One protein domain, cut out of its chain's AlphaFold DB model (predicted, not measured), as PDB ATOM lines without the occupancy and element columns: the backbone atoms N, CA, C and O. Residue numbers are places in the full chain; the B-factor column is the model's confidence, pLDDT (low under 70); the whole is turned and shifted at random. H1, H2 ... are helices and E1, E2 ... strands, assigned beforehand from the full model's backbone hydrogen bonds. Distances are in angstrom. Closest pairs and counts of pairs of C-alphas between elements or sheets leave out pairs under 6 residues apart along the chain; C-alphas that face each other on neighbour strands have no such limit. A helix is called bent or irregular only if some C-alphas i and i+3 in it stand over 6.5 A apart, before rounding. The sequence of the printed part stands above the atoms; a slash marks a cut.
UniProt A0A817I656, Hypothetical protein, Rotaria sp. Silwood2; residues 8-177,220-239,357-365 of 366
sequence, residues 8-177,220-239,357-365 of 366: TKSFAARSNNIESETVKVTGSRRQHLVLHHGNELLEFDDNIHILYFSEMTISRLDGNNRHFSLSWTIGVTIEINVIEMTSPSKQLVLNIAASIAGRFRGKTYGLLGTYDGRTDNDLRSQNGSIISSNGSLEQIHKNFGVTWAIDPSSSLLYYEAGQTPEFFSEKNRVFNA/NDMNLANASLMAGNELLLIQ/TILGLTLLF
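This is residues 8 to 177, 220 to 239 and 357 to 365 of the 366 residues of the protein "Hypothetical protein" of Rotaria sp. Silwood2 (UniProt A0A817I656). Two antiparallel sheets, E1 to E4 and E5 to E9, make a sandwich, and the long helix H3 runs along E8 and E9 on the face of the larger sheet turned away from the smaller one. Beyond the edge strands E1 and E9 the stretch from residue 101 to 148, mostly loops with H1 at its end, makes a lobe to one side, and residues 357 to 365 run between this lobe and E1; residues 149 to 164 and the short H2 lie on the far side of the smaller sheet from H3. The printed part has 199 residues, with nine named strands, E1 to E9, followed by three named helices, H1 to H3. The class is mixed, helices and strands, with under half of the residues in named elements. The whole is compact, with a radius of gyration of the C-alphas of 17.2 A, and rounded, spanning 49 by 42 by 37 A.

E1, residues 10 to 13, begins at C-alpha 10 at (9.130, -15.210, 7.937). E2 is residues 23 to 27, E3 residues 33 to 37 and E4 residues 40 to 42. E5 is residues 50 to 52, E6 residues 56 to 60 and E7 residues 67 to 72, the last 16.7 A from first to last C-alpha. E8, residues 76 to 85, spans 28.0 A, and E9, residues 91 to 100, spans 29.1 A and ends at C-alpha 100 at (16.682, -10.979, 25.808). H1, residues 137 to 148, spans 15.6 A and is irregular, but only just: C-alphas 143 and 146 are 6.6 A apart. H2 is residues 165 to 168. H3, residues 222 to 239, spans 25.4 A and ends at C-alpha 239 at (22.381, -1.292, 23.039).

E1 E2 E3 E4 form a meander, each strand the antiparallel neighbour of the one before, with edge strands E1 and E4. N 11 and O 25 of E1 and E2 are 2.9 A apart, N 24 and O 36 of E2 and E3 2.9 A, and N 42 and O 35 of E3 and E4 2.8 A, within hydrogen-bond range. E5 E6 E7 E8 E9 form a second meander, with edge strands E5 and E9; this sheet is twisted, its C-alphas lying up to 4.5 A off its best plane. Within hydrogen-bond range are N 51 and O 58 of E5 and E6, 2.8 A, N 59 and O 69 of E6 and E7, 2.9 A, N 70 and O 78 of E7 and E8, 2.8 A, and N 81 and O 95 of the hairpin E8 and E9, 2.8 A. The two sheets form a sandwich, two sheets face to face, with their best planes 16 degrees apart. The closest C-alphas of E2 and E9, those of Gly 27 and Leu 92, are 5.1 A apart. H3 is on the sheet E5 E6 E7 E8 E9, giving two layers, a helix on one face of a sheet. Its height over the sheet is 9.8 A. It lies over E8 and E9 and runs along the strands, at 6 degrees to E9 on the local plane. The closest C-alphas of H3 and E8, those of Leu 224 and Met 85, are 6.1 A apart. H1 and H2 are on neither sheet, and they are apart from each other. Every O i to N i+4 pair is within hydrogen-bond range in H3, and 5 of 8 are in H1; H2 is too short for such a pair.

The two C-alphas farthest apart, those of Asn 47 and Gly 135, are 49.6 A apart. Residues 178 to 219 are not printed, and C-alphas 177 and 220 are 16.9 A apart across that cut. Residues 240 to 356 are not printed either, with 22.7 A between C-alphas 239 and 357. The links E9 to H1, 36 residues, and H1 to H2, 16 residues, are long. The mean pLDDT of the printed part is 83.2; residues 169 to 175, 239 and 357 to 365 are under 70.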
ATOM      1  N   THR A   8      14.984 -12.011   4.943       87.88
ATOM      2  CA  THR A   8      14.077 -12.692   5.869       87.88
ATOM      3  C   THR A   8      12.639 -12.432   5.445       87.88
ATOM      4  O   THR A   8      12.229 -11.282   5.319       87.88
ATOM      5  N   LYS A   9      11.845 -13.486   5.245       88.00
ATOM      6  CA  LYS A   9      10.412 -13.361   4.903       88.00
ATOM      7  C   LYS A   9       9.463 -13.808   5.991       88.00
ATOM      8  O   LYS A   9       8.284 -13.458   5.963       88.00
ATOM      9  N   SER A  10       9.956 -14.624   6.906       91.25
ATOM     10  CA  SER A  10       9.130 -15.210   7.937       91.25
ATOM     11  C   SER A  10       9.925 -15.398   9.216       91.25
ATOM     12  O   SER A  10      11.143 -15.570   9.194       91.25
ATOM     13  N   PHE A  11       9.197 -15.342  10.319       93.31
ATOM     14  CA  PHE A  11       9.667 -15.564  11.667       93.31
ATOM     15  C   PHE A  11       8.671 -16.476  12.369       93.31
ATOM     16  O   PHE A  11       7.463 -16.286  12.242       93.31
ATOM     17  N   ALA A  12       9.161 -17.438  13.140       94.00
ATOM     18  CA  ALA A  12       8.312 -18.188  14.045       94.00
ATOM     19  C   ALA A  12       9.025 -18.432  15.367       94.00
ATOM     20  O   ALA A  12      10.237 -18.642  15.405       94.00
ATOM     21  N   ALA A  13       8.259 -18.426  16.450       92.50
ATOM     22  CA  ALA A  13       8.763 -18.707  17.780       92.50
ATOM     23  C   ALA A  13       7.698 -19.390  18.632       92.50
ATOM     24  O   ALA A  13       6.501 -19.140  18.493       92.50
ATOM     25  N   ARG A  14       8.157 -20.246  19.541       88.75
ATOM     26  CA  ARG A  14       7.325 -20.912  20.539       88.75
ATOM     27  C   ARG A  14       8.119 -21.020  21.835       88.75
ATOM     28  O   ARG A  14       9.291 -21.397  21.802       88.75
ATOM     29  N   SER A  15       7.487 -20.708  22.963       82.62
ATOM     30  CA  SER A  15       8.072 -20.981  24.274       82.62
ATOM     31  C   SER A  15       7.961 -22.474  24.597       82.62
ATOM     32  O   SER A  15       7.106 -23.187  24.088       82.62
ATOM     33  N   ASN A  16       8.823 -22.979  25.468       76.81
ATOM     34  CA  ASN A  16       8.749 -24.359  25.950       76.81
ATOM     35  C   ASN A  16       7.611 -24.594  26.964       76.81
ATOM     36  O   ASN A  16       7.468 -25.710  27.461       76.81
ATOM     37  N   ASN A  17       6.871 -23.546  27.335       75.06
ATOM     38  CA  ASN A  17       5.699 -23.663  28.191       75.06
ATOM     39  C   ASN A  17       4.617 -24.484  27.468       75.06
ATOM     40  O   ASN A  17       4.351 -24.248  26.294       75.06
ATOM     41  N   ILE A  18       3.998 -25.431  28.176       75.94
ATOM     42  CA  ILE A  18       2.928 -26.292  27.655       75.94
ATOM     43  C   ILE A  18       1.698 -25.498  27.190       75.94
ATOM     44  O   ILE A  18       0.987 -25.951  26.303       75.94
ATOM     45  N   GLU A  19       1.478 -24.313  27.763       73.38
ATOM     46  CA  GLU A  19       0.400 -23.391  27.388       73.38
ATOM     47  C   GLU A  19       0.802 -22.436  26.250       73.38
ATOM     48  O   GLU A  19      -0.020 -21.656  25.785       73.38
ATOM     49  N   SER A  20       2.065 -22.456  25.804       80.25
ATOM     50  CA  SER A  20       2.524 -21.575  24.729       80.25
ATOM     51  C   SER A  20       2.131 -22.125  23.373       80.25
ATOM     52  O   SER A  20       2.568 -23.202  22.961       80.25
ATOM     53  N   GLU A  21       1.449 -21.287  22.609       89.81
ATOM     54  CA  GLU A  21       1.250 -21.525  21.192       89.81
ATOM     55  C   GLU A  21       2.421 -20.989  20.363       89.81
ATOM     56  O   GLU A  21       3.280 -20.234  20.831       89.81
ATOM     57  N   THR A  22       2.493 -21.438  19.110       93.38
ATOM     58  CA  THR A  22       3.500 -20.939  18.163       93.38
ATOM     59  C   THR A  22       3.026 -19.625  17.565       93.38
ATOM     60  O   THR A  22       1.960 -19.591  16.956       93.38
ATOM     61  N   VAL A  23       3.839 -18.577  17.640       94.38
ATOM     62  CA  VAL A  23       3.627 -17.365  16.844       94.38
ATOM     63  C   VAL A  23       4.354 -17.494  15.521       94.38
ATOM     64  O   VAL A  23       5.516 -17.898  15.496       94.38
ATOM     65  N   LYS A  24       3.674 -17.152  14.426       95.00
ATOM     66  CA  LYS A  24       4.215 -17.200  13.063       95.00
ATOM     67  C   LYS A  24       3.914 -15.881  12.371       95.00
ATOM     68  O   LYS A  24       2.761 -15.474  12.316       95.00
ATOM     69  N   VAL A  25       4.936 -15.233  11.835       94.00
ATOM     70  CA  VAL A  25       4.842 -13.975  11.090       94.00
ATOM     71  C   VAL A  25       5.390 -14.222   9.695       94.00
ATOM     72  O   VAL A  25       6.518 -14.688   9.564       94.00
ATOM     73  N   THR A  26       4.629 -13.913   8.651       92.38
ATOM     74  CA  THR A  26       5.040 -14.155   7.261       92.38
ATOM     75  C   THR A  26       4.648 -12.985   6.369       92.38
ATOM     76  O   THR A  26       3.490 -12.579   6.339       92.38
ATOM     77  N   GLY A  27       5.595 -12.462   5.589       90.81
ATOM     78  CA  GLY A  27       5.292 -11.580   4.462       90.81
ATOM     79  C   GLY A  27       4.698 -12.388   3.304       90.81
ATOM     80  O   GLY A  27       5.414 -13.148   2.650       90.81
ATOM     81  N   SER A  28       3.395 -12.241   3.049       86.88
ATOM     82  CA  SER A  28       2.696 -12.953   1.970       86.88
ATOM     83  C   SER A  28       3.187 -12.513   0.589       86.88
ATOM     84  O   SER A  28       3.509 -11.342   0.358       86.88
ATOM     85  N   ARG A  29       3.116 -13.424  -0.393       82.81
ATOM     86  CA  ARG A  29       3.264 -13.100  -1.826       82.81
ATOM     87  C   ARG A  29       2.314 -11.990  -2.293       82.81
ATOM     88  O   ARG A  29       2.621 -11.280  -3.249       82.81
ATOM     89  N   ARG A  30       1.177 -11.817  -1.615       85.62
ATOM     90  CA  ARG A  30       0.180 -10.770  -1.878       85.62
ATOM     91  C   ARG A  30       0.491  -9.434  -1.191       85.62
ATOM     92  O   ARG A  30      -0.383  -8.577  -1.151       85.62
ATOM     93  N   GLN A  31       1.707  -9.247  -0.677       85.69
ATOM     94  CA  GLN A  31       2.176  -7.988  -0.083       85.69
ATOM     95  C   GLN A  31       1.381  -7.544   1.157       85.69
ATOM     96  O   GLN A  31       1.179  -6.353   1.377       85.69
ATOM     97  N   HIS A  32       0.947  -8.496   1.982       85.50
ATOM     98  CA  HIS A  32       0.427  -8.226   3.323       85.50
ATOM     99  C   HIS A  32       1.132  -9.113   4.351       85.50
ATOM    100  O   HIS A  32       1.664 -10.172   4.009       85.50
ATOM    101  N   LEU A  33       1.149  -8.670   5.604       88.81
ATOM    102  CA  LEU A  33       1.657  -9.472   6.706       88.81
ATOM    103  C   LEU A  33       0.591 -10.482   7.138       88.81
ATOM    104  O   LEU A  33      -0.571 -10.124   7.303       88.81
ATOM    105  N   VAL A  34       0.999 -11.730   7.328       91.81
ATOM    106  CA  VAL A  34       0.177 -12.803   7.885       91.81
ATOM    107  C   VAL A  34       0.737 -13.134   9.259       91.81
ATOM    108  O   VAL A  34       1.916 -13.477   9.374       91.81
ATOM    109  N   LEU A  35      -0.092 -13.016  10.294       93.00
ATOM    110  CA  LEU A  35       0.284 -13.283  11.677       93.00
ATOM    111  C   LEU A  35      -0.609 -14.383  12.245       93.00
ATOM    112  O   LEU A  35      -1.824 -14.235  12.262       93.00
ATOM    113  N   HIS A  36      -0.013 -15.460  12.743       94.62
ATOM    114  CA  HIS A  36      -0.725 -16.525  13.439       94.62
ATOM    115  C   HIS A  36      -0.277 -16.653  14.889       94.62
ATOM    116  O   HIS A  36       0.913 -16.511  15.183       94.62
ATOM    117  N   HIS A  37      -1.216 -17.023  15.757       93.88
ATOM    118  CA  HIS A  37      -0.965 -17.569  17.092       93.88
ATOM    119  C   HIS A  37      -1.621 -18.953  17.165       93.88
ATOM    120  O   HIS A  37      -2.820 -19.115  16.952       93.88
ATOM    121  N   GLY A  38      -0.793 -19.989  17.295       91.69
ATOM    122  CA  GLY A  38      -1.206 -21.378  17.112       91.69
ATOM    123  C   GLY A  38      -1.685 -21.639  15.680       91.69
ATOM    124  O   GLY A  38      -0.896 -21.601  14.721       91.69
ATOM    125  N   ASN A  39      -2.983 -21.914  15.550       90.75
ATOM    126  CA  ASN A  39      -3.689 -22.094  14.276       90.75
ATOM    127  C   ASN A  39      -4.612 -20.913  13.929       90.75
ATOM    128  O   ASN A  39      -5.201 -20.902  12.849       90.75
ATOM    129  N   GLU A  40      -4.746 -19.933  14.819       93.81
ATOM    130  CA  GLU A  40      -5.593 -18.762  14.611       93.81
ATOM    131  C   GLU A  40      -4.852 -17.720  13.768       93.81
ATOM    132  O   GLU A  40      -3.651 -17.514  13.944       93.81
ATOM    133  N   LEU A  41      -5.552 -17.098  12.816       93.06
ATOM    134  CA  LEU A  41      -5.066 -15.923  12.093       93.06
ATOM    135  C   LEU A  41      -5.425 -14.683  12.914       93.06
ATOM    136  O   LEU A  41      -6.595 -14.473  13.220       93.06
ATOM    137  N   LEU A  42      -4.429 -13.870  13.248       91.06
ATOM    138  CA  LEU A  42      -4.611 -12.633  13.993       91.06
ATOM    139  C   LEU A  42      -4.765 -11.452  13.037       91.06
ATOM    140  O   LEU A  42      -3.956 -11.266  12.126       91.06
ATOM    141  N   GLU A  43      -5.760 -10.613  13.301       83.94
ATOM    142  CA  GLU A  43      -5.999  -9.365  12.579       83.94
ATOM    143  C   GLU A  43      -5.982  -8.189  13.562       83.94
ATOM    144  O   GLU A  43      -6.604  -8.236  14.623       83.94
ATOM    145  N   PHE A  44      -5.252  -7.129  13.210       80.50
ATOM    146  CA  PHE A  44      -5.315  -5.850  13.912       80.50
ATOM    147  C   PHE A  44      -6.258  -4.926  13.148       80.50
ATOM    148  O   PHE A  44      -6.005  -4.629  11.978       80.50
ATOM    149  N   ASP A  45      -7.315  -4.451  13.802       76.94
ATOM    150  CA  ASP A  45      -8.132  -3.356  13.279       76.94
ATOM    151  C   ASP A  45      -7.541  -1.987  13.674       76.94
ATOM    152  O   ASP A  45      -6.477  -1.893  14.295       76.94
ATOM    153  N   ASP A  46      -8.187  -0.891  13.282       75.31
ATOM    154  CA  ASP A  46      -7.685   0.459  13.570       75.31
ATOM    155  C   ASP A  46      -7.688   0.804  15.072       75.31
ATOM    156  O   ASP A  46      -6.955   1.693  15.497       75.31
ATOM    157  N   ASN A  47      -8.464   0.100  15.901       78.38
ATOM    158  CA  ASN A  47      -8.608   0.380  17.332       78.38
ATOM    159  C   ASN A  47      -7.763  -0.560  18.201       78.38
ATOM    160  O   ASN A  47      -7.290  -0.171  19.275       78.38
ATOM    161  N   ILE A  48      -7.547  -1.789  17.745       78.81
ATOM    162  CA  ILE A  48      -6.785  -2.807  18.453       78.81
ATOM    163  C   ILE A  48      -5.308  -2.631  18.114       78.81
ATOM    164  O   ILE A  48      -4.875  -2.807  16.982       78.81
ATOM    165  N   HIS A  49      -4.524  -2.291  19.134       85.62
ATOM    166  CA  HIS A  49      -3.073  -2.117  19.020       85.62
ATOM    167  C   HIS A  49      -2.299  -3.167  19.810       85.62
ATOM    168  O   HIS A  49      -1.097  -3.310  19.622       85.62
ATOM    169  N   ILE A  50      -2.962  -3.885  20.715       89.94
ATOM    170  CA  ILE A  50      -2.325  -4.844  21.612       89.94
ATOM    171  C   ILE A  50      -3.246  -6.051  21.763       89.94
ATOM    172  O   ILE A  50      -4.431  -5.898  22.056       89.94
ATOM    173  N   LEU A  51      -2.678  -7.239  21.585       89.31
ATOM    174  CA  LEU A  51      -3.308  -8.527  21.835       89.31
ATOM    175  C   LEU A  51      -2.613  -9.194  23.022       89.31
ATOM    176  O   LEU A  51      -1.381  -9.254  23.081       89.31
ATOM    177  N   TYR A  52      -3.409  -9.690  23.964       88.56
ATOM    178  CA  TYR A  52      -2.929 -10.306  25.196       88.56
ATOM    179  C   TYR A  52      -3.162 -11.812  25.173       88.56
ATOM    180  O   TYR A  52      -4.284 -12.267  24.971       88.56
ATOM    181  N   PHE A  53      -2.102 -12.556  25.464       86.94
ATOM    182  CA  PHE A  53      -2.108 -13.996  25.678       86.94
ATOM    183  C   PHE A  53      -1.479 -14.294  27.047       86.94
ATOM    184  O   PHE A  53      -0.795 -13.452  27.633       86.94
ATOM    185  N   SER A  54      -1.710 -15.490  27.583       81.75
ATOM    186  CA  SER A  54      -1.180 -15.918  28.888       81.75
ATOM    187  C   SER A  54       0.347 -15.820  28.983       81.75
ATOM    188  O   SER A  54       0.912 -15.457  30.015       81.75
ATOM    189  N   GLU A  55       1.027 -16.148  27.894       83.06
ATOM    190  CA  GLU A  55       2.472 -16.288  27.794       83.06
ATOM    191  C   GLU A  55       3.147 -15.077  27.148       83.06
ATOM    192  O   GLU A  55       4.371 -14.930  27.252       83.06
ATOM    193  N   MET A  56       2.380 -14.218  26.472       89.19
ATOM    194  CA  MET A  56       2.933 -13.111  25.706       89.19
ATOM    195  C   MET A  56       1.936 -12.001  25.378       89.19
ATOM    196  O   MET A  56       0.727 -12.125  25.517       89.19
ATOM    197  N   THR A  57       2.473 -10.895  24.889       90.44
ATOM    198  CA  THR A  57       1.726  -9.780  24.322       90.44
ATOM    199  C   THR A  57       2.237  -9.517  22.914       90.44
ATOM    200  O   THR A  57       3.446  -9.545  22.676       90.44
ATOM    201  N   ILE A  58       1.322  -9.265  21.984       92.88
ATOM    202  CA  ILE A  58       1.638  -8.862  20.615       92.88
ATOM    203  C   ILE A  58       1.122  -7.439  20.437       92.88
ATOM    204  O   ILE A  58      -0.082  -7.204  20.513       92.88
ATOM    205  N   SER A  59       2.024  -6.496  20.192       91.75
ATOM    206  CA  SER A  59       1.692  -5.081  20.035       91.75
ATOM    207  C   SER A  59       2.006  -4.607  18.626       91.75
ATOM    208  O   SER A  59       3.108  -4.826  18.127       91.75
ATOM    209  N   ARG A  60       1.065  -3.898  18.011       90.56
ATOM    210  CA  ARG A  60       1.286  -3.071  16.832       90.56
ATOM    211  C   ARG A  60       1.762  -1.690  17.285       90.56
ATOM    212  O   ARG A  60       1.041  -0.977  17.980       90.56
ATOM    213  N   LEU A  61       2.982  -1.327  16.900       85.56
ATOM    214  CA  LEU A  61       3.655  -0.099  17.327       85.56
ATOM    215  C   LEU A  61       3.428   1.089  16.381       85.56
ATOM    216  O   LEU A  61       3.760   2.218  16.736       85.56
ATOM    217  N   ASP A  62       2.853   0.859  15.199       81.50
ATOM    218  CA  ASP A  62       2.498   1.908  14.243       81.50
ATOM    219  C   ASP A  62       1.071   1.758  13.689       81.50
ATOM    220  O   ASP A  62       0.432   0.721  13.816       81.50
ATOM    221  N   GLY A  63       0.538   2.805  13.059       76.00
ATOM    222  CA  GLY A  63      -0.785   2.739  12.421       76.00
ATOM    223  C   GLY A  63      -0.799   1.989  11.082       76.00
ATOM    224  O   GLY A  63      -1.861   1.796  10.507       76.00
ATOM    225  N   ASN A  64       0.365   1.586  10.562       78.62
ATOM    226  CA  ASN A  64       0.515   1.081   9.194       78.62
ATOM    227  C   ASN A  64       0.697  -0.441   9.118       78.62
ATOM    228  O   ASN A  64       0.962  -0.955   8.031       78.62
ATOM    229  N   ASN A  65       0.578  -1.160  10.241       78.94
ATOM    230  CA  ASN A  65       0.862  -2.595  10.330       78.94
ATOM    231  C   ASN A  65       2.273  -2.929   9.805       78.94
ATOM    232  O   ASN A  65       2.456  -3.922   9.095       78.94
ATOM    233  N   ARG A  66       3.272  -2.085  10.103       84.94
ATOM    234  CA  ARG A  66       4.666  -2.306   9.684       84.94
ATOM    235  C   ARG A  66       5.625  -2.480  10.846       84.94
ATOM    236  O   ARG A  66       6.711  -2.995  10.612       84.94
ATOM    237  N   HIS A  67       5.230  -2.147  12.068       88.94
ATOM    238  CA  HIS A  67       6.069  -2.336  13.243       88.94
ATOM    239  C   HIS A  67       5.322  -3.121  14.323       88.94
ATOM    240  O   HIS A  67       4.286  -2.680  14.823       88.94
ATOM    241  N   PHE A  68       5.852  -4.290  14.686       91.25
ATOM    242  CA  PHE A  68       5.279  -5.176  15.696       91.25
ATOM    243  C   PHE A  68       6.288  -5.502  16.789       91.25
ATOM    244  O   PHE A  68       7.472  -5.679  16.515       91.25
ATOM    245  N   SER A  69       5.798  -5.663  18.014       92.31
ATOM    246  CA  SER A  69       6.553  -6.185  19.149       92.31
ATOM    247  C   SER A  69       5.883  -7.450  19.672       92.31
ATOM    248  O   SER A  69       4.714  -7.433  20.060       92.31
ATOM    249  N   LEU A  70       6.627  -8.552  19.680       92.94
ATOM    250  CA  LEU A  70       6.244  -9.828  20.269       92.94
ATOM    251  C   LEU A  70       6.974  -9.953  21.607       92.94
ATOM    252  O   LEU A  70       8.182 -10.168  21.631       92.94
ATOM    253  N   SER A  71       6.266  -9.788  22.718       90.12
ATOM    254  CA  SER A  71       6.858  -9.732  24.058       90.12
ATOM    255  C   SER A  71       6.379 -10.898  24.907       90.12
ATOM    256  O   SER A  71       5.243 -10.906  25.373       90.12
ATOM    257  N   TRP A  72       7.246 -11.879  25.146       88.31
ATOM    258  CA  TRP A  72       6.946 -12.985  26.048       88.31
ATOM    259  C   TRP A  72       7.180 -12.590  27.506       88.31
ATOM    260  O   TRP A  72       8.175 -11.945  27.846       88.31
ATOM    261  N   THR A  73       6.328 -13.081  28.408       83.19
ATOM    262  CA  THR A  73       6.442 -12.844  29.864       83.19
ATOM    263  C   THR A  73       7.739 -13.411  30.452       83.19
ATOM    264  O   THR A  73       8.248 -12.941  31.475       83.19
ATOM    265  N   ILE A  74       8.357 -14.365  29.746       79.56
ATOM    266  CA  ILE A  74       9.690 -14.887  30.053       79.56
ATOM    267  C   ILE A  74      10.817 -13.885  29.777       79.56
ATOM    268  O   ILE A  74      11.968 -14.195  30.079       79.56
ATOM    269  N   GLY A  75      10.533 -12.650  29.362       79.56
ATOM    270  CA  GLY A  75      11.531 -11.588  29.197       79.56
ATOM    271  C   GLY A  75      12.330 -11.735  27.905       79.56
ATOM    272  O   GLY A  75      13.531 -11.481  27.893       79.56
ATOM    273  N   VAL A  76      11.668 -12.208  26.853       86.19
ATOM    274  CA  VAL A  76      12.179 -12.196  25.481       86.19
ATOM    275  C   VAL A  76      11.240 -11.308  24.681       86.19
ATOM    276  O   VAL A  76      10.027 -11.489  24.757       86.19
ATOM    277  N   THR A  77      11.798 -10.374  23.925       89.44
ATOM    278  CA  THR A  77      11.049  -9.489  23.035       89.44
ATOM    279  C   THR A  77      11.635  -9.576  21.638       89.44
ATOM    280  O   THR A  77      12.853  -9.525  21.471       89.44
ATOM    281  N   ILE A  78      10.771  -9.710  20.640       90.81
ATOM    282  CA  ILE A  78      11.132  -9.689  19.227       90.81
ATOM    283  C   ILE A  78      10.413  -8.514  18.582       90.81
ATOM    284  O   ILE A  78       9.186  -8.457  18.588       90.81
ATOM    285  N   GLU A  79      11.176  -7.583  18.031       90.38
ATOM    286  CA  GLU A  79      10.651  -6.477  17.241       90.38
ATOM    287  C   GLU A  79      10.778  -6.815  15.761       90.38
ATOM    288  O   GLU A  79      11.817  -7.294  15.304       90.38
ATOM    289  N   ILE A  80       9.694  -6.601  15.020       91.06
ATOM    290  CA  ILE A  80       9.597  -6.910  13.598       91.06
ATOM    291  C   ILE A  80       9.190  -5.642  12.862       91.06
ATOM    292  O   ILE A  80       8.082  -5.136  13.041       91.06
ATOM    293  N   ASN A  81      10.083  -5.179  11.996       90.12
ATOM    294  CA  ASN A  81       9.841  -4.107  11.048       90.12
ATOM    295  C   ASN A  81       9.636  -4.702   9.652       90.12
ATOM    296  O   ASN A  81      10.496  -5.407   9.125       90.12
ATOM    297  N   VAL A  82       8.485  -4.427   9.050       91.38
ATOM    298  CA  VAL A  82       8.101  -4.916   7.727       91.38
ATOM    299  C   VAL A  82       8.526  -3.900   6.678       91.38
ATOM    300  O   VAL A  82       8.095  -2.745   6.685       91.38
ATOM    301  N   ILE A  83       9.356  -4.350   5.744       91.12
ATOM    302  CA  ILE A  83       9.939  -3.526   4.692       91.12
ATOM    303  C   ILE A  83       9.401  -3.998   3.348       91.12
ATOM    304  O   ILE A  83       9.382  -5.189   3.046       91.12
ATOM    305  N   GLU A  84       8.980  -3.046   2.526       91.44
ATOM    306  CA  GLU A  84       8.544  -3.295   1.157       91.44
ATOM    307  C   GLU A  84       9.711  -3.047   0.201       91.44
ATOM    308  O   GLU A  84      10.033  -1.905  -0.142       91.44
ATOM    309  N   MET A  85      10.348  -4.136  -0.220       89.44
ATOM    310  CA  MET A  85      11.325  -4.105  -1.300       89.44
ATOM    311  C   MET A  85      10.623  -3.909  -2.640       89.44
ATOM    312  O   MET A  85       9.511  -4.384  -2.873       89.44
ATOM    313  N   THR A  86      11.319  -3.224  -3.531       89.56
ATOM    314  CA  THR A  86      10.924  -2.849  -4.890       89.56
ATOM    315  C   THR A  86      11.848  -3.432  -5.965       89.56
ATOM    316  O   THR A  86      11.427  -3.548  -7.115       89.56
ATOM    317  N   SER A  87      13.069  -3.836  -5.602       83.56
ATOM    318  CA  SER A  87      14.089  -4.441  -6.467       83.56
ATOM    319  C   SER A  87      14.694  -5.693  -5.809       83.56
ATOM    320  O   SER A  87      14.881  -5.695  -4.595       83.56
ATOM    321  N   PRO A  88      15.028  -6.761  -6.568       74.31
ATOM    322  CA  PRO A  88      14.764  -6.947  -8.002       74.31
ATOM    323  C   PRO A  88      13.284  -7.231  -8.305       74.31
ATOM    324  O   PRO A  88      12.848  -7.131  -9.451       74.31
ATOM    325  N   SER A  89      12.503  -7.573  -7.282       81.06
ATOM    326  CA  SER A  89      11.072  -7.830  -7.361       81.06
ATOM    327  C   SER A  89      10.373  -7.231  -6.143       81.06
ATOM    328  O   SER A  89      10.964  -7.066  -5.073       81.06
ATOM    329  N   LYS A  90       9.094  -6.879  -6.307       87.19
ATOM    330  CA  LYS A  90       8.295  -6.331  -5.214       87.19
ATOM    331  C   LYS A  90       8.004  -7.418  -4.176       87.19
ATOM    332  O   LYS A  90       7.318  -8.395  -4.489       87.19
ATOM    333  N   GLN A  91       8.478  -7.252  -2.945       87.44
ATOM    334  CA  GLN A  91       8.276  -8.228  -1.868       87.44
ATOM    335  C   GLN A  91       8.322  -7.603  -0.476       87.44
ATOM    336  O   GLN A  91       9.093  -6.680  -0.225       87.44
ATOM    337  N   LEU A  92       7.540  -8.164   0.447       89.94
ATOM    338  CA  LEU A  92       7.688  -7.876   1.868       89.94
ATOM    339  C   LEU A  92       8.819  -8.710   2.462       89.94
ATOM    340  O   LEU A  92       8.870  -9.930   2.275       89.94
ATOM    341  N   VAL A  93       9.690  -8.037   3.201       90.88
ATOM    342  CA  VAL A  93      10.763  -8.637   3.991       90.88
ATOM    343  C   VAL A  93      10.691  -8.129   5.421       90.88
ATOM    344  O   VAL A  93      10.087  -7.095   5.705       90.88
ATOM    345  N   LEU A  94      11.279  -8.888   6.333       91.44
ATOM    346  CA  LEU A  94      11.248  -8.633   7.761       91.44
ATOM    347  C   LEU A  94      12.645  -8.232   8.222       91.44
ATOM    348  O   LEU A  94      13.612  -8.961   8.013       91.44
ATOM    349  N   ASN A  95      12.736  -7.100   8.899       88.12
ATOM    350  CA  ASN A  95      13.868  -6.779   9.745       88.12
ATOM    351  C   ASN A  95      13.499  -7.138  11.184       88.12
ATOM    352  O   ASN A  95      12.442  -6.735  11.670       88.12
ATOM    353  N   ILE A  96      14.335  -7.948  11.828       88.62
ATOM    354  CA  ILE A  96      14.032  -8.568  13.115       88.62
ATOM    355  C   ILE A  96      15.115  -8.185  14.112       88.62
ATOM    356  O   ILE A  96      16.294  -8.463  13.894       88.62
ATOM    357  N   ALA A  97      14.696  -7.617  15.237       85.88
ATOM    358  CA  ALA A  97      15.547  -7.379  16.388       85.88
ATOM    359  C   ALA A  97      15.081  -8.238  17.564       85.88
ATOM    360  O   ALA A  97      13.885  -8.423  17.786       85.88
ATOM    361  N   ALA A  98      16.034  -8.768  18.327       86.75
ATOM    362  CA  ALA A  98      15.756  -9.553  19.520       86.75
ATOM    363  C   ALA A  98      16.341  -8.864  20.751       86.75
ATOM    364  O   ALA A  98      17.515  -8.493  20.771       86.75
ATOM    365  N   SER A  99      15.530  -8.747  21.798       85.00
ATOM    366  CA  SER A  99      15.961  -8.368  23.138       85.00
ATOM    367  C   SER A  99      15.696  -9.512  24.102       85.00
ATOM    368  O   SER A  99      14.627 -10.126  24.104       85.00
ATOM    369  N   ILE A 100      16.698  -9.827  24.915       84.62
ATOM    370  CA  ILE A 100      16.682 -10.979  25.808       84.62
ATOM    371  C   ILE A 100      17.084 -10.498  27.200       84.62
ATOM    372  O   ILE A 100      18.134  -9.884  27.381       84.62
ATOM    373  N   ALA A 101      16.261 -10.797  28.205       79.19
ATOM    374  CA  ALA A 101      16.528 -10.417  29.585       79.19
ATOM    375  C   ALA A 101      17.848 -11.012  30.109       79.19
ATOM    376  O   ALA A 101      18.169 -12.178  29.862       79.19
ATOM    377  N   GLY A 102      18.559 -10.253  30.951       75.69
ATOM    378  CA  GLY A 102      19.868 -10.634  31.509       75.69
ATOM    379  C   GLY A 102      19.906 -11.988  32.235       75.69
ATOM    380  O   GLY A 102      20.950 -12.632  32.300       75.69
ATOM    381  N   ARG A 103      18.763 -12.506  32.713       76.69
ATOM    382  CA  ARG A 103      18.657 -13.859  33.306       76.69
ATOM    383  C   ARG A 103      18.987 -15.011  32.342       76.69
ATOM    384  O   ARG A 103      19.189 -16.145  32.798       76.69
ATOM    385  N   PHE A 104      19.026 -14.733  31.040       81.50
ATOM    386  CA  PHE A 104      19.445 -15.664  29.990       81.50
ATOM    387  C   PHE A 104      20.910 -15.504  29.579       81.50
ATOM    388  O   PHE A 104      21.347 -16.169  28.639       81.50
ATOM    389  N   ARG A 105      21.690 -14.670  30.275       84.25
ATOM    390  CA  ARG A 105      23.125 -14.562  30.026       84.25
ATOM    391  C   ARG A 105      23.791 -15.940  30.154       84.25
ATOM    392  O   ARG A 105      23.589 -16.646  31.141       84.25
ATOM    393  N   GLY A 106      24.543 -16.334  29.130       86.38
ATOM    394  CA  GLY A 106      25.193 -17.637  28.992       86.38
ATOM    395  C   GLY A 106      24.245 -18.804  28.693       86.38
ATOM    396  O   GLY A 106      24.677 -19.951  28.763       86.38
ATOM    397  N   LYS A 107      22.963 -18.541  28.395       87.50
ATOM    398  CA  LYS A 107      21.929 -19.569  28.160       87.50
ATOM    399  C   LYS A 107      21.348 -19.564  26.744       87.50
ATOM    400  O   LYS A 107      20.436 -20.344  26.480       87.50
ATOM    401  N   THR A 108      21.828 -18.695  25.856       89.56
ATOM    402  CA  THR A 108      21.396 -18.673  24.452       89.56
ATOM    403  C   THR A 108      22.283 -19.571  23.600       89.56
ATOM    404  O   THR A 108      23.465 -19.767  23.890       89.56
ATOM    405  N   TYR A 109      21.693 -20.126  22.546       89.19
ATOM    406  CA  TYR A 109      22.371 -20.957  21.561       89.19
ATOM    407  C   TYR A 109      21.630 -20.832  20.227       89.19
ATOM    408  O   TYR A 109      20.401 -20.949  20.198       89.19
ATOM    409  N   GLY A 110      22.350 -20.558  19.139       89.75
ATOM    410  CA  GLY A 110      21.742 -20.297  17.834       89.75
ATOM    411  C   GLY A 110      22.561 -19.348  16.967       89.75
ATOM    412  O   GLY A 110      23.695 -19.001  17.290       89.75
ATOM    413  N   LEU A 111      21.925 -18.869  15.898       89.25
ATOM    414  CA  LEU A 111      22.489 -17.895  14.954       89.25
ATOM    415  C   LEU A 111      22.824 -16.531  15.574       89.25
ATOM    416  O   LEU A 111      23.638 -15.802  15.017       89.25
ATOM    417  N   LEU A 112      22.212 -16.192  16.712       87.12
ATOM    418  CA  LEU A 112      22.505 -14.970  17.473       87.12
ATOM    419  C   LEU A 112      23.631 -15.158  18.506       87.12
ATOM    420  O   LEU A 112      23.877 -14.257  19.302       87.12
ATOM    421  N   GLY A 113      24.292 -16.319  18.515       89.19
ATOM    422  CA  GLY A 113      25.441 -16.587  19.373       89.19
ATOM    423  C   GLY A 113      25.098 -16.898  20.831       89.19
ATOM    424  O   GLY A 113      23.953 -17.209  21.202       89.19
ATOM    425  N   THR A 114      26.134 -16.853  21.667       89.50
ATOM    426  CA  THR A 114      26.015 -17.097  23.107       89.50
ATOM    427  C   THR A 114      25.996 -15.748  23.805       89.50
ATOM    428  O   THR A 114      26.950 -14.987  23.735       89.50
ATOM    429  N   TYR A 115      24.928 -15.442  24.537       87.50
ATOM    430  CA  TYR A 115      24.777 -14.174  25.236       87.50
ATOM    431  C   TYR A 115      25.666 -14.145  26.485       87.50
ATOM    432  O   TYR A 115      25.180 -14.166  27.606       87.50
ATOM    433  N   ASP A 116      26.984 -14.175  26.327       86.44
ATOM    434  CA  ASP A 116      27.966 -14.147  27.412       86.44
ATOM    435  C   ASP A 116      28.914 -12.935  27.321       86.44
ATOM    436  O   ASP A 116      29.585 -12.604  28.306       86.44
ATOM    437  N   GLY A 117      28.868 -12.205  26.202       83.38
ATOM    438  CA  GLY A 117      29.682 -11.023  25.924       83.38
ATOM    439  C   GLY A 117      31.014 -11.336  25.237       83.38
ATOM    440  O   GLY A 117      31.869 -10.452  25.179       83.38
ATOM    441  N   ARG A 118      31.218 -12.565  24.749       85.50
ATOM    442  CA  ARG A 118      32.435 -12.987  24.053       85.50
ATOM    443  C   ARG A 118      32.164 -13.212  22.568       85.50
ATOM    444  O   ARG A 118      31.549 -14.188  22.176       85.50
ATOM    445  N   THR A 119      32.711 -12.343  21.726       87.00
ATOM    446  CA  THR A 119      32.488 -12.417  20.273       87.00
ATOM    447  C   THR A 119      33.243 -13.555  19.582       87.00
ATOM    448  O   THR A 119      32.971 -13.871  18.428       87.00
ATOM    449  N   ASP A 120      34.231 -14.157  20.250       89.75
ATOM    450  CA  ASP A 120      35.071 -15.222  19.692       89.75
ATOM    451  C   ASP A 120      34.369 -16.587  19.642       89.75
ATOM    452  O   ASP A 120      34.846 -17.487  18.953       89.75
ATOM    453  N   ASN A 121      33.235 -16.737  20.335       91.06
ATOM    454  CA  ASN A 121      32.447 -17.968  20.367       91.06
ATOM    455  C   ASN A 121      31.054 -17.842  19.724       91.06
ATOM    456  O   ASN A 121      30.306 -18.822  19.728       91.06
ATOM    457  N   ASP A 122      30.711 -16.675  19.170       90.75
ATOM    458  CA  ASP A 122      29.365 -16.404  18.651       90.75
ATOM    459  C   ASP A 122      29.066 -17.170  17.360       90.75
ATOM    460  O   ASP A 122      27.939 -17.615  17.142       90.75
ATOM    461  N   LEU A 123      30.084 -17.413  16.528       93.75
ATOM    462  CA  LEU A 123      29.960 -18.243  15.328       93.75
ATOM    463  C   LEU A 123      30.075 -19.731  15.679       93.75
ATOM    464  O   LEU A 123      30.969 -20.439  15.215       93.75
ATOM    465  N   ARG A 124      29.170 -20.208  16.535       94.00
ATOM    466  CA  ARG A 124      29.086 -21.611  16.943       94.00
ATOM    467  C   ARG A 124      28.082 -22.364  16.078       94.00
ATOM    468  O   ARG A 124      26.912 -22.001  16.020       94.00
ATOM    469  N   SER A 125      28.523 -23.412  15.396       93.12
ATOM    470  CA  SER A 125      27.663 -24.279  14.581       93.12
ATOM    471  C   SER A 125      26.684 -25.087  15.442       93.12
ATOM    472  O   SER A 125      26.870 -25.230  16.657       93.12
ATOM    473  N   GLN A 126      25.677 -25.699  14.808       91.00
ATOM    474  CA  GLN A 126      24.682 -26.546  15.485       91.00
ATOM    475  C   GLN A 126      25.288 -27.797  16.158       91.00
ATOM    476  O   GLN A 126      24.740 -28.314  17.128       91.00
ATOM    477  N   ASN A 127      26.445 -28.282  15.686       92.31
ATOM    478  CA  ASN A 127      27.183 -29.376  16.339       92.31
ATOM    479  C   ASN A 127      28.131 -28.897  17.458       92.31
ATOM    480  O   ASN A 127      28.807 -29.704  18.092       92.31
ATOM    481  N   GLY A 128      28.182 -27.586  17.703       92.50
ATOM    482  CA  GLY A 128      28.933 -26.969  18.786       92.50
ATOM    483  C   GLY A 128      30.354 -26.521  18.440       92.50
ATOM    484  O   GLY A 128      30.998 -25.965  19.331       92.50
ATOM    485  N   SER A 129      30.826 -26.725  17.205       94.31
ATOM    486  CA  SER A 129      32.128 -26.240  16.728       94.31
ATOM    487  C   SER A 129      32.141 -24.715  16.606       94.31
ATOM    488  O   SER A 129      31.137 -24.116  16.231       94.31
ATOM    489  N   ILE A 130      33.264 -24.076  16.931       94.69
ATOM    490  CA  ILE A 130      33.412 -22.616  16.878       94.69
ATOM    491  C   ILE A 130      34.204 -22.248  15.627       94.69
ATOM    492  O   ILE A 130      35.304 -22.756  15.400       94.69
ATOM    493  N   ILE A 131      33.634 -21.363  14.815       94.25
ATOM    494  CA  ILE A 131      34.220 -20.863  13.578       94.25
ATOM    495  C   ILE A 131      34.852 -19.506  13.893       94.25
ATOM    496  O   ILE A 131      34.270 -18.681  14.591       94.25
ATOM    497  N   SER A 132      36.063 -19.260  13.393       91.81
ATOM    498  CA  SER A 132      36.720 -17.969  13.605       91.81
ATOM    499  C   SER A 132      35.930 -16.839  12.941       91.81
ATOM    500  O   SER A 132      35.566 -16.943  11.771       91.81
ATOM    501  N   SER A 133      35.765 -15.722  13.652       85.56
ATOM    502  CA  SER A 133      35.205 -14.477  13.106       85.56
ATOM    503  C   SER A 133      36.030 -13.882  11.960       85.56
ATOM    504  O   SER A 133      35.526 -13.049  11.217       85.56
ATOM    505  N   ASN A 134      37.288 -14.311  11.807       86.94
ATOM    506  CA  ASN A 134      38.175 -13.906  10.715       86.94
ATOM    507  C   ASN A 134      38.148 -14.894   9.532       86.94
ATOM    508  O   ASN A 134      38.962 -14.770   8.617       86.94
ATOM    509  N   GLY A 135      37.278 -15.910   9.569       86.81
ATOM    510  CA  GLY A 135      37.085 -16.834   8.454       86.81
ATOM    511  C   GLY A 135      36.544 -16.123   7.213       86.81
ATOM    512  O   GLY A 135      35.936 -15.058   7.305       86.81
ATOM    513  N   SER A 136      36.745 -16.716   6.034       90.69
ATOM    514  CA  SER A 136      36.129 -16.187   4.813       90.69
ATOM    515  C   SER A 136      34.599 -16.249   4.903       90.69
ATOM    516  O   SER A 136      34.047 -17.111   5.593       90.69
ATOM    517  N   LEU A 137      33.896 -15.386   4.158       88.31
ATOM    518  CA  LEU A 137      32.427 -15.421   4.087       88.31
ATOM    519  C   LEU A 137      31.905 -16.813   3.700       88.31
ATOM    520  O   LEU A 137      30.915 -17.277   4.256       88.31
ATOM    521  N   GLU A 138      32.615 -17.517   2.816       90.06
ATOM    522  CA  GLU A 138      32.295 -18.895   2.436       90.06
ATOM    523  C   GLU A 138      32.433 -19.880   3.605       90.06
ATOM    524  O   GLU A 138      31.562 -20.727   3.804       90.06
ATOM    525  N   GLN A 139      33.505 -19.773   4.396       92.88
ATOM    526  CA  GLN A 139      33.700 -20.616   5.575       92.88
ATOM    527  C   GLN A 139      32.624 -20.352   6.628       92.88
ATOM    528  O   GLN A 139      32.069 -21.302   7.175       92.88
ATOM    529  N   ILE A 140      32.312 -19.082   6.895       92.12
ATOM    530  CA  ILE A 140      31.262 -18.691   7.844       92.12
ATOM    531  C   ILE A 140      29.901 -19.200   7.358       92.12
ATOM    532  O   ILE A 140      29.152 -19.802   8.125       92.12
ATOM    533  N   HIS A 141      29.588 -19.042   6.075       88.31
ATOM    534  CA  HIS A 141      28.343 -19.543   5.509       88.31
ATOM    535  C   HIS A 141      28.243 -21.072   5.613       88.31
ATOM    536  O   HIS A 141      27.312 -21.572   6.239       88.31
ATOM    537  N   LYS A 142      29.214 -21.827   5.085       88.81
ATOM    538  CA  LYS A 142      29.135 -23.298   5.012       88.81
ATOM    539  C   LYS A 142      29.278 -23.988   6.368       88.81
ATOM    540  O   LYS A 142      28.586 -24.967   6.632       88.81
ATOM    541  N   ASN A 143      30.176 -23.498   7.224       92.38
ATOM    542  CA  ASN A 143      30.529 -24.187   8.468       92.38
ATOM    543  C   ASN A 143      29.763 -23.665   9.687       92.38
ATOM    544  O   ASN A 143      29.736 -24.349  10.707       92.38
ATOM    545  N   PHE A 144      29.138 -22.488   9.596       92.44
ATOM    546  CA  PHE A 144      28.270 -21.943  10.638       92.44
ATOM    547  C   PHE A 144      26.833 -21.779  10.129       92.44
ATOM    548  O   PHE A 144      25.964 -22.522  10.580       92.44
ATOM    549  N   GLY A 145      26.575 -20.890   9.166       87.88
ATOM    550  CA  GLY A 145      25.215 -20.524   8.738       87.88
ATOM    551  C   GLY A 145      24.360 -21.711   8.274       87.88
ATOM    552  O   GLY A 145      23.298 -21.965   8.838       87.88
ATOM    553  N   VAL A 146      24.858 -22.490   7.313       86.62
ATOM    554  CA  VAL A 146      24.165 -23.663   6.743       86.62
ATOM    555  C   VAL A 146      23.890 -24.736   7.796       86.62
ATOM    556  O   VAL A 146      22.886 -25.440   7.715       86.62
ATOM    557  N   THR A 147      24.729 -24.839   8.833       89.62
ATOM    558  CA  THR A 147      24.517 -25.823   9.910       89.62
ATOM    559  C   THR A 147      23.267 -25.541  10.736       89.62
ATOM    560  O   THR A 147      22.801 -26.430  11.430       89.62
ATOM    561  N   TRP A 148      22.711 -24.331  10.652       88.88
ATOM    562  CA  TRP A 148      21.483 -23.931  11.337       88.88
ATOM    563  C   TRP A 148      20.237 -23.994  10.445       88.88
ATOM    564  O   TRP A 148      19.172 -23.525  10.855       88.88
ATOM    565  N   ALA A 149      20.347 -24.556   9.236       84.56
ATOM    566  CA  ALA A 149      19.202 -24.775   8.364       84.56
ATOM    567  C   ALA A 149      18.144 -25.648   9.064       84.56
ATOM    568  O   ALA A 149      18.454 -26.674   9.670       84.56
ATOM    569  N   ILE A 150      16.882 -25.225   8.982       79.88
ATOM    570  CA  ILE A 150      15.760 -25.906   9.636       79.88
ATOM    571  C   ILE A 150      15.487 -27.241   8.936       79.88
ATOM    572  O   ILE A 150      15.416 -27.295   7.708       79.88
ATOM    573  N   ASP A 151      15.266 -28.303   9.715       81.75
ATOM    574  CA  ASP A 151      14.688 -29.540   9.190       81.75
ATOM    575  C   ASP A 151      13.210 -29.288   8.828       81.75
ATOM    576  O   ASP A 151      12.425 -28.969   9.734       81.75
ATOM    577  N   PRO A 152      12.814 -29.455   7.548       80.25
ATOM    578  CA  PRO A 152      11.440 -29.301   7.071       80.25
ATOM    579  C   PRO A 152      10.367 -29.913   7.973       80.25
ATOM    580  O   PRO A 152       9.324 -29.299   8.192       80.25
ATOM    581  N   SER A 153      10.635 -31.099   8.526       82.44
ATOM    582  CA  SER A 153       9.691 -31.854   9.357       82.44
ATOM    583  C   SER A 153       9.439 -31.229  10.732       82.44
ATOM    584  O   SER A 153       8.442 -31.536  11.384       82.44
ATOM    585  N   SER A 154      10.329 -30.336  11.163       84.38
ATOM    586  CA  SER A 154      10.300 -29.659  12.461       84.38
ATOM    587  C   SER A 154      10.031 -28.154  12.359       84.38
ATOM    588  O   SER A 154      10.057 -27.453  13.372       84.38
ATOM    589  N   SER A 155       9.795 -27.644  11.145       87.31
ATOM    590  CA  SER A 155       9.611 -26.215  10.908       87.31
ATOM    591  C   SER A 155       8.370 -25.679  11.620       87.31
ATOM    592  O   SER A 155       7.280 -26.240  11.528       87.31
ATOM    593  N   LEU A 156       8.540 -24.548  12.305       90.94
ATOM    594  CA  LEU A 156       7.448 -23.795  12.926       90.94
ATOM    595  C   LEU A 156       6.845 -22.749  11.979       90.94
ATOM    596  O   LEU A 156       5.850 -22.113  12.327       90.94
ATOM    597  N   LEU A 157       7.449 -22.545  10.806       90.94
ATOM    598  CA  LEU A 157       7.055 -21.499   9.870       90.94
ATOM    599  C   LEU A 157       5.713 -21.802   9.205       90.94
ATOM    600  O   LEU A 157       5.320 -22.952   9.009       90.94
ATOM    601  N   TYR A 158       5.033 -20.731   8.812       90.50
ATOM    602  CA  TYR A 158       3.866 -20.815   7.949       90.50
ATOM    603  C   TYR A 158       4.288 -20.742   6.478       90.50
ATOM    604  O   TYR A 158       5.008 -19.823   6.079       90.50
ATOM    605  N   TYR A 159       3.796 -21.690   5.680       88.12
ATOM    606  CA  TYR A 159       4.006 -21.764   4.237       88.12
ATOM    607  C   TYR A 159       2.665 -21.551   3.531       88.12
ATOM    608  O   TYR A 159       1.694 -22.254   3.808       88.12
ATOM    609  N   GLU A 160       2.603 -20.585   2.613       88.00
ATOM    610  CA  GLU A 160       1.410 -20.369   1.793       88.00
ATOM    611  C   GLU A 160       1.172 -21.554   0.842       88.00
ATOM    612  O   GLU A 160       2.064 -22.358   0.572       88.00
ATOM    613  N   ALA A 161      -0.028 -21.645   0.265       87.12
ATOM    614  CA  ALA A 161      -0.339 -22.683  -0.715       87.12
ATOM    615  C   ALA A 161       0.714 -22.739  -1.847       87.12
ATOM    616  O   ALA A 161       1.010 -21.739  -2.507       87.12
ATOM    617  N   GLY A 162       1.282 -23.929  -2.064       83.62
ATOM    618  CA  GLY A 162       2.348 -24.157  -3.045       83.62
ATOM    619  C   GLY A 162       3.755 -23.757  -2.582       83.62
ATOM    620  O   GLY A 162       4.680 -23.782  -3.391       83.62
ATOM    621  N   GLN A 163       3.933 -23.375  -1.316       84.38
ATOM    622  CA  GLN A 163       5.233 -23.264  -0.661       84.38
ATOM    623  C   GLN A 163       5.469 -24.491   0.222       84.38
ATOM    624  O   GLN A 163       4.544 -25.027   0.827       84.38
ATOM    625  N   THR A 164       6.722 -24.919   0.304       79.75
ATOM    626  CA  THR A 164       7.171 -25.966   1.226       79.75
ATOM    627  C   THR A 164       8.536 -25.569   1.784       79.75
ATOM    628  O   THR A 164       9.208 -24.735   1.171       79.75
ATOM    629  N   PRO A 165       9.002 -26.156   2.895       79.00
ATOM    630  CA  PRO A 165      10.366 -25.923   3.360       79.00
ATOM    631  C   PRO A 165      11.429 -26.201   2.283       79.00
ATOM    632  O   PRO A 165      12.427 -25.492   2.199       79.00
ATOM    633  N   GLU A 166      11.208 -27.184   1.404       75.12
ATOM    634  CA  GLU A 166      12.129 -27.512   0.311       75.12
ATOM    635  C   GLU A 166      12.254 -26.365  -0.689       75.12
ATOM    636  O   GLU A 166      13.361 -26.120  -1.173       75.12
ATOM    637  N   PHE A 167      11.166 -25.622  -0.950       74.31
ATOM    638  CA  PHE A 167      11.210 -24.425  -1.798       74.31
ATOM    639  C   PHE A 167      12.215 -23.394  -1.258       74.31
ATOM    640  O   PHE A 167      12.815 -22.660  -2.037       74.31
ATOM    641  N   PHE A 168      12.414 -23.393   0.061       75.00
ATOM    642  CA  PHE A 168      13.162 -22.425   0.854       75.00
ATOM    643  C   PHE A 168      14.592 -22.943   1.150       75.00
ATOM    644  O   PHE A 168      15.367 -22.279   1.828       75.00
ATOM    645  N   SER A 169      14.952 -24.135   0.654       69.12
ATOM    646  CA  SER A 169      16.230 -24.803   0.926       69.12
ATOM    647  C   SER A 169      17.232 -24.667  -0.225       69.12
ATOM    648  O   SER A 169      16.851 -24.646  -1.394       69.12
ATOM    649  N   GLU A 170      18.532 -24.706   0.092       59.84
ATOM    650  CA  GLU A 170      19.634 -24.702  -0.894       59.84
ATOM    651  C   GLU A 170      19.567 -25.860  -1.904       59.84
ATOM    652  O   GLU A 170      20.163 -25.802  -2.979       59.84
ATOM    653  N   LYS A 171      18.822 -26.929  -1.590       56.56
ATOM    654  CA  LYS A 171      18.607 -28.058  -2.509       56.56
ATOM    655  C   LYS A 171      17.719 -27.685  -3.700       56.56
ATOM    656  O   LYS A 171      17.701 -28.425  -4.687       56.56
ATOM    657  N   ASN A 172      17.012 -26.555  -3.638       58.06
ATOM    658  CA  ASN A 172      16.256 -26.016  -4.756       58.06
ATOM    659  C   ASN A 172      17.168 -25.124  -5.626       58.06
ATOM    660  O   ASN A 172      17.698 -24.109  -5.184       58.06
ATOM    661  N   ARG A 173      17.402 -25.561  -6.870       50.59
ATOM    662  CA  ARG A 173      18.582 -25.279  -7.719       50.59
ATOM    663  C   ARG A 173      18.709 -23.862  -8.320       50.59
ATOM    664  O   ARG A 173      19.145 -23.740  -9.462       50.59
ATOM    665  N   VAL A 174      18.329 -22.799  -7.614       57.09
ATOM    666  CA  VAL A 174      18.435 -21.423  -8.155       57.09
ATOM    667  C   VAL A 174      19.297 -20.504  -7.293       57.09
ATOM    668  O   VAL A 174      19.885 -19.567  -7.826       57.09
ATOM    669  N   PHE A 175      19.448 -20.789  -5.996       64.62
ATOM    670  CA  PHE A 175      20.328 -20.001  -5.138       64.62
ATOM    671  C   PHE A 175      21.771 -20.509  -5.219       64.62
ATOM    672  O   PHE A 175      22.055 -21.668  -4.921       64.62
ATOM    673  N   ASN A 176      22.684 -19.622  -5.605       70.31
ATOM    674  CA  ASN A 176      24.118 -19.837  -5.508       70.31
ATOM    675  C   ASN A 176      24.685 -18.733  -4.618       70.31
ATOM    676  O   ASN A 176      24.683 -17.569  -5.013       70.31
ATOM    677  N   ALA A 177      25.131 -19.093  -3.415       75.81
ATOM    678  CA  ALA A 177      25.654 -18.120  -2.469       75.81
ATOM    679  C   ALA A 177      26.832 -17.349  -3.085       75.81
ATOM    680  O   ALA A 177      27.825 -17.935  -3.523       75.81
ATOM    681  N   ASN A 220      20.273  -3.679  -4.742       89.31
ATOM    682  CA  ASN A 220      19.969  -2.441  -5.453       89.31
ATOM    683  C   ASN A 220      18.619  -1.825  -5.021       89.31
ATOM    684  O   ASN A 220      17.936  -1.183  -5.819       89.31
ATOM    685  N   ASP A 221      18.213  -2.043  -3.763       91.69
ATOM    686  CA  ASP A 221      16.950  -1.561  -3.213       91.69
ATOM    687  C   ASP A 221      17.166  -0.477  -2.151       91.69
ATOM    688  O   ASP A 221      17.702  -0.714  -1.066       91.69
ATOM    689  N   MET A 222      16.723   0.740  -2.465       91.81
ATOM    690  CA  MET A 222      16.900   1.892  -1.582       91.81
ATOM    691  C   MET A 222      15.969   1.854  -0.359       91.81
ATOM    692  O   MET A 222      16.323   2.403   0.685       91.81
ATOM    693  N   ASN A 223      14.800   1.211  -0.453       92.06
ATOM    694  CA  ASN A 223      13.889   1.088   0.688       92.06
ATOM    695  C   ASN A 223      14.491   0.164   1.746       92.06
ATOM    696  O   ASN A 223      14.504   0.520   2.925       92.06
ATOM    697  N   LEU A 224      15.040  -0.975   1.318       91.62
ATOM    698  CA  LEU A 224      15.764  -1.886   2.195       91.62
ATOM    699  C   LEU A 224      16.985  -1.202   2.804       91.62
ATOM    700  O   LEU A 224      17.126  -1.195   4.022       91.62
ATOM    701  N   ALA A 225      17.815  -0.555   1.983       92.81
ATOM    702  CA  ALA A 225      19.014   0.129   2.457       92.81
ATOM    703  C   ALA A 225      18.713   1.198   3.521       92.81
ATOM    704  O   ALA A 225      19.374   1.249   4.561       92.81
ATOM    705  N   ASN A 226      17.684   2.024   3.299       92.75
ATOM    706  CA  ASN A 226      17.249   3.033   4.265       92.75
ATOM    707  C   ASN A 226      16.728   2.402   5.559       92.75
ATOM    708  O   ASN A 226      17.068   2.870   6.646       92.75
ATOM    709  N   ALA A 227      15.927   1.341   5.458       90.81
ATOM    710  CA  ALA A 227      15.414   0.641   6.627       90.81
ATOM    711  C   ALA A 227      16.547  -0.002   7.445       90.81
ATOM    712  O   ALA A 227      16.558   0.103   8.670       90.81
ATOM    713  N   SER A 228      17.546  -0.585   6.783       91.50
ATOM    714  CA  SER A 228      18.741  -1.137   7.424       91.50
ATOM    715  C   SER A 228      19.614  -0.062   8.071       91.50
ATOM    716  O   SER A 228      20.132  -0.266   9.170       91.50
ATOM    717  N   LEU A 229      19.738   1.116   7.448       92.50
ATOM    718  CA  LEU A 229      20.412   2.268   8.049       92.50
ATOM    719  C   LEU A 229      19.701   2.723   9.331       92.50
ATOM    720  O   LEU A 229      20.351   2.969  10.348       92.50
ATOM    721  N   MET A 230      18.371   2.837   9.295       89.62
ATOM    722  CA  MET A 230      17.569   3.224  10.460       89.62
ATOM    723  C   MET A 230      17.690   2.192  11.580       89.62
ATOM    724  O   MET A 230      18.055   2.560  12.695       89.62
ATOM    725  N   ALA A 231      17.503   0.909  11.272       86.88
ATOM    726  CA  ALA A 231      17.605  -0.169  12.248       86.88
ATOM    727  C   ALA A 231      19.009  -0.287  12.853       86.88
ATOM    728  O   ALA A 231      19.156  -0.474  14.058       86.88
ATOM    729  N   GLY A 232      20.063  -0.117  12.050       87.69
ATOM    730  CA  GLY A 232      21.431  -0.098  12.559       87.69
ATOM    731  C   GLY A 232      21.690   1.068  13.521       87.69
ATOM    732  O   GLY A 232      22.398   0.900  14.514       87.69
ATOM    733  N   ASN A 233      21.111   2.246  13.263       88.06
ATOM    734  CA  ASN A 233      21.208   3.394  14.170       88.06
ATOM    735  C   ASN A 233      20.396   3.181  15.452       88.06
ATOM    736  O   ASN A 233      20.864   3.511  16.542       88.06
ATOM    737  N   GLU A 234      19.199   2.612  15.331       83.19
ATOM    738  CA  GLU A 234      18.340   2.283  16.461       83.19
ATOM    739  C   GLU A 234      18.978   1.221  17.359       83.19
ATOM    740  O   GLU A 234      19.022   1.397  18.575       83.19
ATOM    741  N   LEU A 235      19.601   0.191  16.781       80.19
ATOM    742  CA  LEU A 235      20.331  -0.826  17.533       80.19
ATOM    743  C   LEU A 235      21.425  -0.211  18.416       80.19
ATOM    744  O   LEU A 235      21.593  -0.629  19.558       80.19
ATOM    745  N   LEU A 236      22.134   0.820  17.943       75.56
ATOM    746  CA  LEU A 236      23.135   1.527  18.753       75.56
ATOM    747  C   LEU A 236      22.516   2.268  19.948       75.56
ATOM    748  O   LEU A 236      23.189   2.458  20.964       75.56
ATOM    749  N   LEU A 237      21.261   2.712  19.841       74.06
ATOM    750  CA  LEU A 237      20.514   3.328  20.940       74.06
ATOM    751  C   LEU A 237      19.969   2.265  21.893       74.06
ATOM    752  O   LEU A 237      20.153   2.384  23.104       74.06
ATOM    753  N   ILE A 238      19.381   1.192  21.363       70.56
ATOM    754  CA  ILE A 238      18.885   0.053  22.139       70.56
ATOM    755  C   ILE A 238      20.025  -0.557  22.957       70.56
ATOM    756  O   ILE A 238      19.897  -0.707  24.169       70.56
ATOM    757  N   GLN A 239      21.186  -0.799  22.348       69.56
ATOM    758  CA  GLN A 239      22.381  -1.292  23.039       69.56
ATOM    759  C   GLN A 239      22.900  -0.351  24.127       69.56
ATOM    760  O   GLN A 239      23.653  -0.794  24.991       69.56
ATOM    761  N   THR A 357      16.536 -23.083  22.911       25.34
ATOM    762  CA  THR A 357      17.005 -23.296  21.539       25.34
ATOM    763  C   THR A 357      16.265 -22.321  20.632       25.34
ATOM    764  O   THR A 357      15.045 -22.411  20.509       25.34
ATOM    765  N   ILE A 358      16.985 -21.387  20.006       29.69
ATOM    766  CA  ILE A 358      16.418 -20.508  18.976       29.69
ATOM    767  C   ILE A 358      16.600 -21.212  17.630       29.69
ATOM    768  O   ILE A 358      17.719 -21.362  17.143       29.69
ATOM    769  N   LEU A 359      15.492 -21.674  17.052       28.30
ATOM    770  CA  LEU A 359      15.432 -22.238  15.707       28.30
ATOM    771  C   LEU A 359      15.048 -21.142  14.707       28.30
ATOM    772  O   LEU A 359      13.960 -20.583  14.798       28.30
ATOM    773  N   GLY A 360      15.920 -20.919  13.720       27.59
ATOM    774  CA  GLY A 360      15.492 -20.553  12.372       27.59
ATOM    775  C   GLY A 360      15.525 -19.078  11.978       27.59
ATOM    776  O   GLY A 360      14.502 -18.403  12.014       27.59
ATOM    777  N   LEU A 361      16.656 -18.632  11.423       27.88
ATOM    778  CA  LEU A 361      16.647 -17.666  10.322       27.88
ATOM    779  C   LEU A 361      16.499 -18.497   9.046       27.88
ATOM    780  O   LEU A 361      17.407 -19.250   8.695       27.88
ATOM    781  N   THR A 362      15.347 -18.422   8.383       27.84
ATOM    782  CA  THR A 362      15.183 -19.085   7.082       27.84
ATOM    783  C   THR A 362      15.445 -18.070   5.987       27.84
ATOM    784  O   THR A 362      14.703 -17.104   5.812       27.84
ATOM    785  N   LEU A 363      16.555 -18.315   5.303       26.14
ATOM    786  CA  LEU A 363      17.036 -17.655   4.100       26.14
ATOM    787  C   LEU A 363      16.038 -17.888   2.962       26.14
ATOM    788  O   LEU A 363      15.792 -19.044   2.626       26.14
ATOM    789  N   LEU A 364      15.471 -16.826   2.373       25.52
ATOM    790  CA  LEU A 364      14.551 -16.954   1.239       25.52
ATOM    791  C   LEU A 364      14.656 -15.906   0.159       25.52
ATOM    792  O   LEU A 364      14.612 -14.707   0.410       25.52
ATOM    793  N   PHE A 365      14.597 -16.433  -1.058       28.98
ATOM    794  CA  PHE A 365      14.476 -15.723  -2.315       28.98
ATOM    795  C   PHE A 365      13.082 -15.912  -2.911       28.98
ATOM    796  O   PHE A 365      12.453 -16.964  -2.761       28.98
TER     797      PHE A 365